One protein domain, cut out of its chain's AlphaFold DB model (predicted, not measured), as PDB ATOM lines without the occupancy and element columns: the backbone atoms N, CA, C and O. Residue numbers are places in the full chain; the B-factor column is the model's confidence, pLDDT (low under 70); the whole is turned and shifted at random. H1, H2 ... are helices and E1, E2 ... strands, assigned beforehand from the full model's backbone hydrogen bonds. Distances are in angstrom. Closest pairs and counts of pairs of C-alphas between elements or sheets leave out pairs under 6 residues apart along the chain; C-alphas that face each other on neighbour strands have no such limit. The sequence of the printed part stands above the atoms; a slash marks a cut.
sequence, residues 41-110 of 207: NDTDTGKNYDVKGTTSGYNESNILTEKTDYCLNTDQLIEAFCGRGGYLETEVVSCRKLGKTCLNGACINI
ATOM      1  N   ASN A  41     -29.616  -4.312 -30.177       97.12
ATOM      2  CA  ASN A  41     -28.186  -4.464 -30.362       97.12
ATOM      3  C   ASN A  41     -27.874  -4.730 -31.835       97.12
ATOM      4  O   ASN A  41     -28.512  -5.584 -32.450       97.12
ATOM      5  N   ASP A  42     -26.858  -4.045 -32.347       97.38
ATOM      6  CA  ASP A  42     -26.465  -4.065 -33.753       97.38
ATOM      7  C   ASP A  42     -24.962  -4.301 -33.887       97.38
ATOM      8  O   ASP A  42     -24.170  -3.586 -33.264       97.38
ATOM      9  N   THR A  43     -24.540  -5.307 -34.652       97.81
ATOM     10  CA  THR A  43     -23.119  -5.705 -34.693       97.81
ATOM     11  C   THR A  43     -22.225  -4.752 -35.482       97.81
ATOM     12  O   THR A  43     -21.012  -4.753 -35.282       97.81
ATOM     13  N   ASP A  44     -22.795  -3.965 -36.386       95.44
ATOM     14  CA  ASP A  44     -22.102  -3.034 -37.285       95.44
ATOM     15  C   ASP A  44     -22.320  -1.555 -36.907       95.44
ATOM     16  O   ASP A  44     -21.848  -0.652 -37.604       95.44
ATOM     17  N   THR A  45     -22.944  -1.324 -35.746       93.44
ATOM     18  CA  THR A  45     -23.204  -0.025 -35.109       93.44
ATOM     19  C   THR A  45     -24.250   0.864 -35.791       93.44
ATOM     20  O   THR A  45     -24.200   2.089 -35.646       93.44
ATOM     21  N   GLY A  46     -25.249   0.273 -36.454       93.81
ATOM     22  CA  GLY A  46     -26.438   0.977 -36.933       93.81
ATOM     23  C   GLY A  46     -26.603   0.843 -38.439       93.81
ATOM     24  O   GLY A  46     -26.622  -0.247 -38.967       93.81
ATOM     25  N   LYS A  47     -26.741   1.972 -39.143       97.19
ATOM     26  CA  LYS A  47     -26.853   1.979 -40.611       97.19
ATOM     27  C   LYS A  47     -25.469   1.969 -41.251       97.19
ATOM     28  O   LYS A  47     -24.955   3.038 -41.606       97.19
ATOM     29  N   ASN A  48     -24.843   0.806 -41.346       97.69
ATOM     30  CA  ASN A  48     -23.520   0.627 -41.918       97.69
ATOM     31  C   ASN A  48     -23.554  -0.294 -43.141       97.69
ATOM     32  O   ASN A  48     -23.020  -1.396 -43.144       97.69
ATOM     33  N   TYR A  49     -24.020   0.269 -44.255       98.12
ATOM     34  CA  TYR A  49     -24.179  -0.435 -45.529       98.12
ATOM     35  C   TYR A  49     -22.904  -1.092 -46.078       98.12
ATOM     36  O   TYR A  49     -22.985  -1.857 -47.031       98.12
ATOM     37  N   ASP A  50     -21.721  -0.766 -45.558       97.25
ATOM     38  CA  ASP A  50     -20.435  -1.267 -46.046       97.25
ATOM     39  C   ASP A  50     -19.990  -2.561 -45.350       97.25
ATOM     40  O   ASP A  50     -19.031  -3.205 -45.791       97.25
ATOM     41  N   VAL A  51     -20.665  -2.947 -44.268       96.50
ATOM     42  CA  VAL A  51     -20.339  -4.106 -43.440       96.50
ATOM     43  C   VAL A  51     -21.609  -4.911 -43.236       96.50
ATOM     44  O   VAL A  51     -22.622  -4.371 -42.843       96.50
ATOM     45  N   LYS A  52     -21.547  -6.223 -43.461       97.19
ATOM     46  CA  LYS A  52     -22.673  -7.089 -43.126       97.19
ATOM     47  C   LYS A  52     -22.845  -7.148 -41.605       97.19
ATOM     48  O   LYS A  52     -21.945  -7.649 -40.919       97.19
ATOM     49  N   GLY A  53     -23.999  -6.727 -41.115       97.81
ATOM     50  CA  GLY A  53     -24.414  -6.758 -39.725       97.81
ATOM     51  C   GLY A  53     -25.540  -7.750 -39.415       97.81
ATOM     52  O   GLY A  53     -26.161  -8.377 -40.282       97.81
ATOM     53  N   THR A  54     -25.764  -7.924 -38.115       98.19
ATOM     54  CA  THR A  54     -26.902  -8.612 -37.517       98.19
ATOM     55  C   THR A  54     -27.453  -7.737 -36.397       98.19
ATOM     56  O   THR A  54     -26.750  -7.410 -35.437       98.19
ATOM     57  N   THR A  55     -28.741  -7.433 -36.484       98.44
ATOM     58  CA  THR A  55     -29.486  -6.685 -35.478       98.44
ATOM     59  C   THR A  55     -30.381  -7.630 -34.688       98.44
ATOM     60  O   THR A  55     -31.115  -8.439 -35.257       98.44
ATOM     61  N   SER A  56     -30.381  -7.495 -33.366       97.69
ATOM     62  CA  SER A  56     -31.262  -8.217 -32.442       97.69
ATOM     63  C   SER A  56     -32.017  -7.223 -31.565       97.69
ATOM     64  O   SER A  56     -31.426  -6.309 -30.997       97.69
ATOM     65  N   GLY A  57     -33.335  -7.367 -31.457       96.56
ATOM     66  CA  GLY A  57     -34.167  -6.426 -30.709       96.56
ATOM     67  C   GLY A  57     -35.657  -6.710 -30.845       96.56
ATOM     68  O   GLY A  57     -36.071  -7.682 -31.477       96.56
ATOM     69  N   TYR A  58     -36.485  -5.867 -30.234       95.62
ATOM     70  CA  TYR A  58     -37.935  -5.944 -30.404       95.62
ATOM     71  C   TYR A  58     -38.353  -5.273 -31.713       95.62
ATOM     72  O   TYR A  58     -37.849  -4.205 -32.040       95.62
ATOM     73  N   ASN A  59     -39.289  -5.865 -32.452       94.44
ATOM     74  CA  ASN A  59     -39.942  -5.197 -33.583       94.44
ATOM     75  C   ASN A  59     -41.134  -4.329 -33.122       94.44
ATOM     76  O   ASN A  59     -41.464  -4.295 -31.936       94.44
ATOM     77  N   GLU A  60     -41.825  -3.674 -34.060       91.06
ATOM     78  CA  GLU A  60     -43.005  -2.828 -33.780       91.06
ATOM     79  C   GLU A  60     -44.147  -3.565 -33.051       91.06
ATOM     80  O   GLU A  60     -44.916  -2.959 -32.308       91.06
ATOM     81  N   SER A  61     -44.233  -4.889 -33.211       93.44
ATOM     82  CA  SER A  61     -45.208  -5.743 -32.521       93.44
ATOM     83  C   SER A  61     -44.749  -6.176 -31.120       93.44
ATOM     84  O   SER A  61     -45.384  -7.037 -30.513       93.44
ATOM     85  N   ASN A  62     -43.649  -5.616 -30.604       91.38
ATOM     86  CA  ASN A  62     -42.986  -6.011 -29.356       91.38
ATOM     87  C   ASN A  62     -42.601  -7.501 -29.313       91.38
ATOM     88  O   ASN A  62     -42.617  -8.131 -28.254       91.38
ATOM     89  N   ILE A  63     -42.216  -8.070 -30.457       93.38
ATOM     90  CA  ILE A  63     -41.685  -9.434 -30.548       93.38
ATOM     91  C   ILE A  63     -40.165  -9.354 -30.655       93.38
ATOM     92  O   ILE A  63     -39.642  -8.691 -31.553       93.38
ATOM     93  N   LEU A  64     -39.465 -10.039 -29.749       95.12
ATOM     94  CA  LEU A  64     -38.011 -10.177 -29.802       95.12
ATOM     95  C   LEU A  64     -37.623 -10.983 -31.048       95.12
ATOM     96  O   LEU A  64     -38.093 -12.106 -31.239       95.12
ATOM     97  N   THR A  65     -36.791 -10.404 -31.905       96.69
ATOM     98  CA  THR A  65     -36.391 -10.984 -33.188       96.69
ATOM     99  C   THR A  65     -34.943 -10.630 -33.526       96.69
ATOM    100  O   THR A  65     -34.322  -9.790 -32.875       96.69
ATOM    101  N   GLU A  66     -34.405 -11.296 -34.541       97.81
ATOM    102  CA  GLU A  66     -33.066 -11.066 -35.073       97.81
ATOM    103  C   GLU A  66     -33.143 -11.018 -36.600       97.81
ATOM    104  O   GLU A  66     -33.864 -11.808 -37.222       97.81
ATOM    105  N   LYS A  67     -32.416 -10.081 -37.208       98.00
ATOM    106  CA  LYS A  67     -32.284  -9.950 -38.658       98.00
ATOM    107  C   LYS A  67     -30.836  -9.685 -39.034       98.00
ATOM    108  O   LYS A  67     -30.117  -9.013 -38.316       98.00
ATOM    109  N   THR A  68     -30.422 -10.254 -40.156       98.00
ATOM    110  CA  THR A  68     -29.073 -10.112 -40.714       98.00
ATOM    111  C   THR A  68     -29.181  -9.481 -42.086       98.00
ATOM    112  O   THR A  68     -30.089  -9.847 -42.841       98.00
ATOM    113  N   ASP A  69     -28.242  -8.605 -42.423       98.50
ATOM    114  CA  ASP A  69     -28.250  -7.911 -43.703       98.50
ATOM    115  C   ASP A  69     -28.060  -8.877 -44.863       98.50
ATOM    116  O   ASP A  69     -27.302  -9.860 -44.805       98.50
ATOM    117  N   TYR A  70     -28.774  -8.606 -45.950       97.25
ATOM    118  CA  TYR A  70     -28.695  -9.433 -47.141       97.25
ATOM    119  C   TYR A  70     -29.003  -8.650 -48.410       97.25
ATOM    120  O   TYR A  70     -29.794  -7.710 -48.437       97.25
ATOM    121  N   CYS A  71     -28.378  -9.085 -49.498       98.06
ATOM    122  CA  CYS A  71     -28.639  -8.548 -50.821       98.06
ATOM    123  C   CYS A  71     -29.872  -9.228 -51.418       98.06
ATOM    124  O   CYS A  71     -29.890 -10.451 -51.553       98.06
ATOM    125  N   LEU A  72     -30.878  -8.447 -51.810       95.12
ATOM    126  CA  LEU A  72     -31.995  -8.938 -52.627       95.12
ATOM    127  C   LEU A  72     -31.556  -9.213 -54.066       95.12
ATOM    128  O   LEU A  72     -32.076 -10.107 -54.724       95.12
ATOM    129  N   ASN A  73     -30.627  -8.401 -54.561       94.56
ATOM    130  CA  ASN A  73     -29.990  -8.511 -55.868       94.56
ATOM    131  C   ASN A  73     -28.669  -7.722 -55.833       94.56
ATOM    132  O   ASN A  73     -28.240  -7.267 -54.776       94.56
ATOM    133  N   THR A  74     -28.020  -7.539 -56.981       94.75
ATOM    134  CA  THR A  74     -26.729  -6.834 -57.079       94.75
ATOM    135  C   THR A  74     -26.794  -5.336 -56.762       94.75
ATOM    136  O   THR A  74     -25.751  -4.708 -56.601       94.75
ATOM    137  N   ASP A  75     -27.981  -4.735 -56.652       97.00
ATOM    138  CA  ASP A  75     -28.156  -3.317 -56.314       97.00
ATOM    139  C   ASP A  75     -28.795  -3.115 -54.934       97.00
ATOM    140  O   ASP A  75     -28.405  -2.208 -54.208       97.00
ATOM    141  N   GLN A  76     -29.763  -3.942 -54.548       98.25
ATOM    142  CA  GLN A  76     -30.579  -3.707 -53.359       98.25
ATOM    143  C   GLN A  76     -30.072  -4.479 -52.136       98.25
ATOM    144  O   GLN A  76     -30.079  -5.712 -52.129       98.25
ATOM    145  N   LEU A  77     -29.709  -3.737 -51.090       98.50
ATOM    146  CA  LEU A  77     -29.391  -4.225 -49.749       98.50
ATOM    147  C   LEU A  77     -30.618  -4.076 -48.843       98.50
ATOM    148  O   LEU A  77     -31.236  -3.010 -48.817       98.50
ATOM    149  N   ILE A  78     -30.963  -5.132 -48.109       98.50
ATOM    150  CA  ILE A  78     -31.817  -5.039 -46.925       98.50
ATOM    151  C   ILE A  78     -30.907  -4.867 -45.724       98.50
ATOM    152  O   ILE A  78     -30.227  -5.818 -45.347       98.50
ATOM    153  N   GLU A  79     -30.934  -3.664 -45.168       98.50
ATOM    154  CA  GLU A  79     -30.253  -3.306 -43.929       98.50
ATOM    155  C   GLU A  79     -31.218  -3.530 -42.766       98.50
ATOM    156  O   GLU A  79     -32.335  -3.000 -42.785       98.50
ATOM    157  N   ALA A  80     -30.813  -4.297 -41.763       98.31
ATOM    158  CA  ALA A  80     -31.417  -4.299 -40.444       98.31
ATOM    159  C   ALA A  80     -30.618  -3.357 -39.544       98.31
ATOM    160  O   ALA A  80     -29.399  -3.336 -39.611       98.31
ATOM    161  N   PHE A  81     -31.304  -2.553 -38.733       98.25
ATOM    162  CA  PHE A  81     -30.613  -1.648 -37.821       98.25
ATOM    163  C   PHE A  81     -31.435  -1.328 -36.572       98.25
ATOM    164  O   PHE A  81     -32.662  -1.490 -36.538       98.25
ATOM    165  N   CYS A  82     -30.772  -0.819 -35.533       97.44
ATOM    166  CA  CYS A  82     -31.455  -0.275 -34.357       97.44
ATOM    167  C   CYS A  82     -32.027   1.129 -34.616       97.44
ATOM    168  O   CYS A  82     -31.303   2.123 -34.705       97.44
ATOM    169  N   GLY A  83     -33.352   1.210 -34.710       95.38
ATOM    170  CA  GLY A  83     -34.113   2.417 -34.996       95.38
ATOM    171  C   GLY A  83     -34.303   3.373 -33.816       95.38
ATOM    172  O   GLY A  83     -33.811   3.178 -32.695       95.38
ATOM    173  N   ARG A  84     -35.058   4.452 -34.058       90.00
ATOM    174  CA  ARG A  84     -35.345   5.448 -33.013       90.00
ATOM    175  C   ARG A  84     -36.346   4.866 -32.022       90.00
ATOM    176  O   ARG A  84     -37.497   4.631 -32.356       90.00
ATOM    177  N   GLY A  85     -35.906   4.695 -30.780       89.75
ATOM    178  CA  GLY A  85     -36.716   4.098 -29.716       89.75
ATOM    179  C   GLY A  85     -36.249   2.711 -29.292       89.75
ATOM    180  O   GLY A  85     -36.859   2.160 -28.387       89.75
ATOM    181  N   GLY A  86     -35.167   2.184 -29.881       92.56
ATOM    182  CA  GLY A  86     -34.594   0.889 -29.496       92.56
ATOM    183  C   GLY A  86     -35.311  -0.310 -30.117       92.56
ATOM    184  O   GLY A  86     -35.181  -1.426 -29.622       92.56
ATOM    185  N   TYR A  87     -36.072  -0.085 -31.188       95.69
ATOM    186  CA  TYR A  87     -36.704  -1.141 -31.970       95.69
ATOM    187  C   TYR A  87     -35.812  -1.562 -33.138       95.69
ATOM    188  O   TYR A  87     -35.077  -0.749 -33.695       95.69
ATOM    189  N   LEU A  88     -35.889  -2.837 -33.508       97.31
ATOM    190  CA  LEU A  88     -35.299  -3.364 -34.730       97.31
ATOM    191  C   LEU A  88     -36.129  -2.881 -35.921       97.31
ATOM    192  O   LEU A  88     -37.321  -3.183 -36.020       97.31
ATOM    193  N   GLU A  89     -35.479  -2.174 -36.835       97.56
ATOM    194  CA  GLU A  89     -36.054  -1.680 -38.083       97.56
ATOM    195  C   GLU A  89     -35.318  -2.296 -39.282       97.56
ATOM    196  O   GLU A  89     -34.244  -2.882 -39.142       97.56
ATOM    197  N   THR A  90     -35.914  -2.200 -40.473       98.00
ATOM    198  CA  THR A  90     -35.251  -2.590 -41.726       98.00
ATOM    199  C   THR A  90     -35.495  -1.564 -42.817       98.00
ATOM    200  O   THR A  90     -36.608  -1.048 -42.924       98.00
ATOM    201  N   GLU A  91     -34.514  -1.335 -43.685       98.12
ATOM    202  CA  GLU A  91     -34.666  -0.491 -44.871       98.12
ATOM    203  C   GLU A  91     -34.082  -1.132 -46.135       98.12
ATOM    204  O   GLU A  91     -33.218  -2.002 -46.077       98.12
ATOM    205  N   VAL A  92     -34.580  -0.695 -47.296       98.50
ATOM    206  CA  VAL A  92     -34.047  -1.090 -48.605       98.50
ATOM    207  C   VAL A  92     -33.143   0.028 -49.117       98.50
ATOM    208  O   VAL A  92     -33.618   1.139 -49.373       98.50
ATOM    209  N   VAL A  93     -31.864  -0.264 -49.334       98.12
ATOM    210  CA  VAL A  93     -30.875   0.691 -49.858       98.12
ATOM    211  C   VAL A  93     -30.394   0.252 -51.236       98.12
ATOM    212  O   VAL A  93     -30.175  -0.928 -51.486       98.12
ATOM    213  N   SER A  94     -30.228   1.211 -52.152       98.12
ATOM    214  CA  SER A  94     -29.592   0.967 -53.455       98.12
ATOM    215  C   SER A  94     -28.096   1.242 -53.351       98.12
ATOM    216  O   SER A  94     -27.674   2.399 -53.260       98.12
ATOM    217  N   CYS A  95     -27.289   0.187 -53.416       97.69
ATOM    218  CA  CYS A  95     -25.836   0.268 -53.457       97.69
ATOM    219  C   CYS A  95     -25.348   1.027 -54.695       97.69
ATOM    220  O   CYS A  95     -24.351   1.746 -54.617       97.69
ATOM    221  N   ARG A  96     -26.064   0.971 -55.827       95.75
ATOM    222  CA  ARG A  96     -25.694   1.719 -57.037       95.75
ATOM    223  C   ARG A  96     -25.743   3.228 -56.818       95.75
ATOM    224  O   ARG A  96     -24.891   3.930 -57.357       95.75
ATOM    225  N   LYS A  97     -26.671   3.740 -55.995       97.25
ATOM    226  CA  LYS A  97     -26.681   5.163 -55.597       97.25
ATOM    227  C   LYS A  97     -25.430   5.562 -54.807       97.25
ATOM    228  O   LYS A  97     -25.063   6.732 -54.828       97.25
ATOM    229  N   LEU A  98     -24.774   4.599 -54.160       95.62
ATOM    230  CA  LEU A  98     -23.502   4.768 -53.451       95.62
ATOM    231  C   LEU A  98     -22.278   4.513 -54.354       95.62
ATOM    232  O   LEU A  98     -21.149   4.601 -53.882       95.62
ATOM    233  N   GLY A  99     -22.472   4.178 -55.638       94.56
ATOM    234  CA  GLY A  99     -21.389   3.767 -56.543       94.56
ATOM    235  C   GLY A  99     -20.847   2.359 -56.258       94.56
ATOM    236  O   GLY A  99     -19.705   2.049 -56.594       94.56
ATOM    237  N   LYS A 100     -21.653   1.512 -55.616       96.38
ATOM    238  CA  LYS A 100     -21.288   0.188 -55.103       96.38
ATOM    239  C   LYS A 100     -22.179  -0.907 -55.701       96.38
ATOM    240  O   LYS A 100     -23.192  -0.619 -56.335       96.38
ATOM    241  N   THR A 101     -21.800  -2.165 -55.500       96.25
ATOM    242  CA  THR A 101     -22.642  -3.340 -55.775       96.25
ATOM    243  C   THR A 101     -22.955  -4.025 -54.455       96.25
ATOM    244  O   THR A 101     -22.094  -4.096 -53.580       96.25
ATOM    245  N   CYS A 102     -24.171  -4.531 -54.299       97.12
ATOM    246  CA  CYS A 102     -24.491  -5.363 -53.153       97.12
ATOM    247  C   CYS A 102     -23.834  -6.731 -53.340       97.12
ATOM    248  O   CYS A 102     -24.047  -7.395 -54.359       97.12
ATOM    249  N   LEU A 103     -23.027  -7.146 -52.369       94.81
ATOM    250  CA  LEU A 103     -22.427  -8.467 -52.306       94.81
ATOM    251  C   LEU A 103     -22.380  -8.947 -50.857       94.81
ATOM    252  O   LEU A 103     -21.914  -8.227 -49.982       94.81
ATOM    253  N   ASN A 104     -22.813 -10.184 -50.605       93.06
ATOM    254  CA  ASN A 104     -22.741 -10.813 -49.280       93.06
ATOM    255  C   ASN A 104     -23.366  -9.986 -48.140       93.06
ATOM    256  O   ASN A 104     -22.874 -10.038 -47.019       93.06
ATOM    257  N   GLY A 105     -24.460  -9.267 -48.406       96.50
ATOM    258  CA  GLY A 105     -25.139  -8.447 -47.397       96.50
ATOM    259  C   GLY A 105     -24.420  -7.140 -47.069       96.50
ATOM    260  O   GLY A 105     -24.591  -6.639 -45.974       96.50
ATOM    261  N   ALA A 106     -23.612  -6.611 -47.993       97.69
ATOM    262  CA  ALA A 106     -23.010  -5.287 -47.880       97.69
ATOM    263  C   ALA A 106     -22.877  -4.623 -49.260       97.69
ATOM    264  O   ALA A 106     -22.670  -5.285 -50.279       97.69
ATOM    265  N   CYS A 107     -22.945  -3.299 -49.302       97.88
ATOM    266  CA  CYS A 107     -22.564  -2.477 -50.437       97.88
ATOM    267  C   CYS A 107     -21.037  -2.378 -50.514       97.88
ATOM    268  O   CYS A 107     -20.390  -1.607 -49.806       97.88
ATOM    269  N   ILE A 108     -20.443  -3.120 -51.442       96.00
ATOM    270  CA  ILE A 108     -19.001  -3.103 -51.680       96.00
ATOM    271  C   ILE A 108     -18.659  -2.246 -52.895       96.00
ATOM    272  O   ILE A 108     -19.412  -2.179 -53.870       96.00
ATOM    273  N   ASN A 109     -17.498  -1.591 -52.858       94.56
ATOM    274  CA  ASN A 109     -17.003  -0.874 -54.028       94.56
ATOM    275  C   ASN A 109     -16.974  -1.827 -55.221       94.56
ATOM    276  O   ASN A 109     -16.439  -2.933 -55.122       94.56
ATOM    277  N   ILE A 110     -17.514  -1.371 -56.353       82.62
ATOM    278  CA  ILE A 110     -17.241  -2.005 -57.635       82.62
ATOM    279  C   ILE A 110     -15.776  -1.682 -57.900       82.62
ATOM    280  O   ILE A 110     -15.450  -0.717 -58.588       82.62
TER     281      ILE A 110
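AT A GLANCE: This is residues 41 to 110 of the 207 residues of an uncharacterized protein of Candidatus Altiarchaeales archaeon (UniProt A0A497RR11). Three two-stranded hairpins make a narrow rod: the long hairpin of E3 and E4 is in the middle, the hairpin of E1 and E2 packs on it toward one end, and the small hairpin of E5 and E6, with the one-turn helix H1, is at the other end. Residues 41 to 53 make a long opening stretch with no named element. The printed part has 70 residues, with order E1, E2, E3, E4, H1, E5, E6; each sheet is antiparallel and the class is mostly strand. It is compact, with a radius of gyration of the C-alphas of 11.8 A, and spans 38 by 18 by 18 A.

IN THESE COORDINATES: After residues 41 to 53, E1 is residues 54 to 58, starting at C-alpha 54 (-26.902, -8.612, -37.517), and E2 is 64 to 68. E3, residues 76 to 82, is 19.3 A long, and E4, residues 88 to 94, is 20.0 A. H1 is residues 95 to 98, E5 is 100 to 103, and E6 is 106 to 109, ending at C-alpha 109 (-17.003, -0.874, -54.028).

HOW THE PARTS SIT: E3 and E4 form a hairpin at 153 degrees, with N 79 and O 91 within hydrogen-bond range at 3.0 A. In the hairpin of E1 and E2, at 160 degrees, N 55 and O 67 are 2.8 A apart. The closest C-alphas of E1 and E3 are those of Thr 55 and Phe 81, 5.7 A. Residues 41 to 42 pair antiparallel with 55 to 56 of E1. In the hairpin of E5 and E6, at 135 degrees, N 101 and O 108 are 2.9 A apart. The closest C-alphas of E3 and E5 are those of Leu 77 and Cys 102, 6.1 A. E4 and E5 are only just apart, 8.1 A at the closest. H1 is too short for an O i to N i+4 pair; its one O i to N i+3 pair is within range.

THE WHOLE: The C-alphas of Asn 62 and Ile 110, the two farthest apart, are 38.5 A apart. The printed part has no cut, and no link between named elements is long. Its mean pLDDT is 96.1, and no printed residue is under 70.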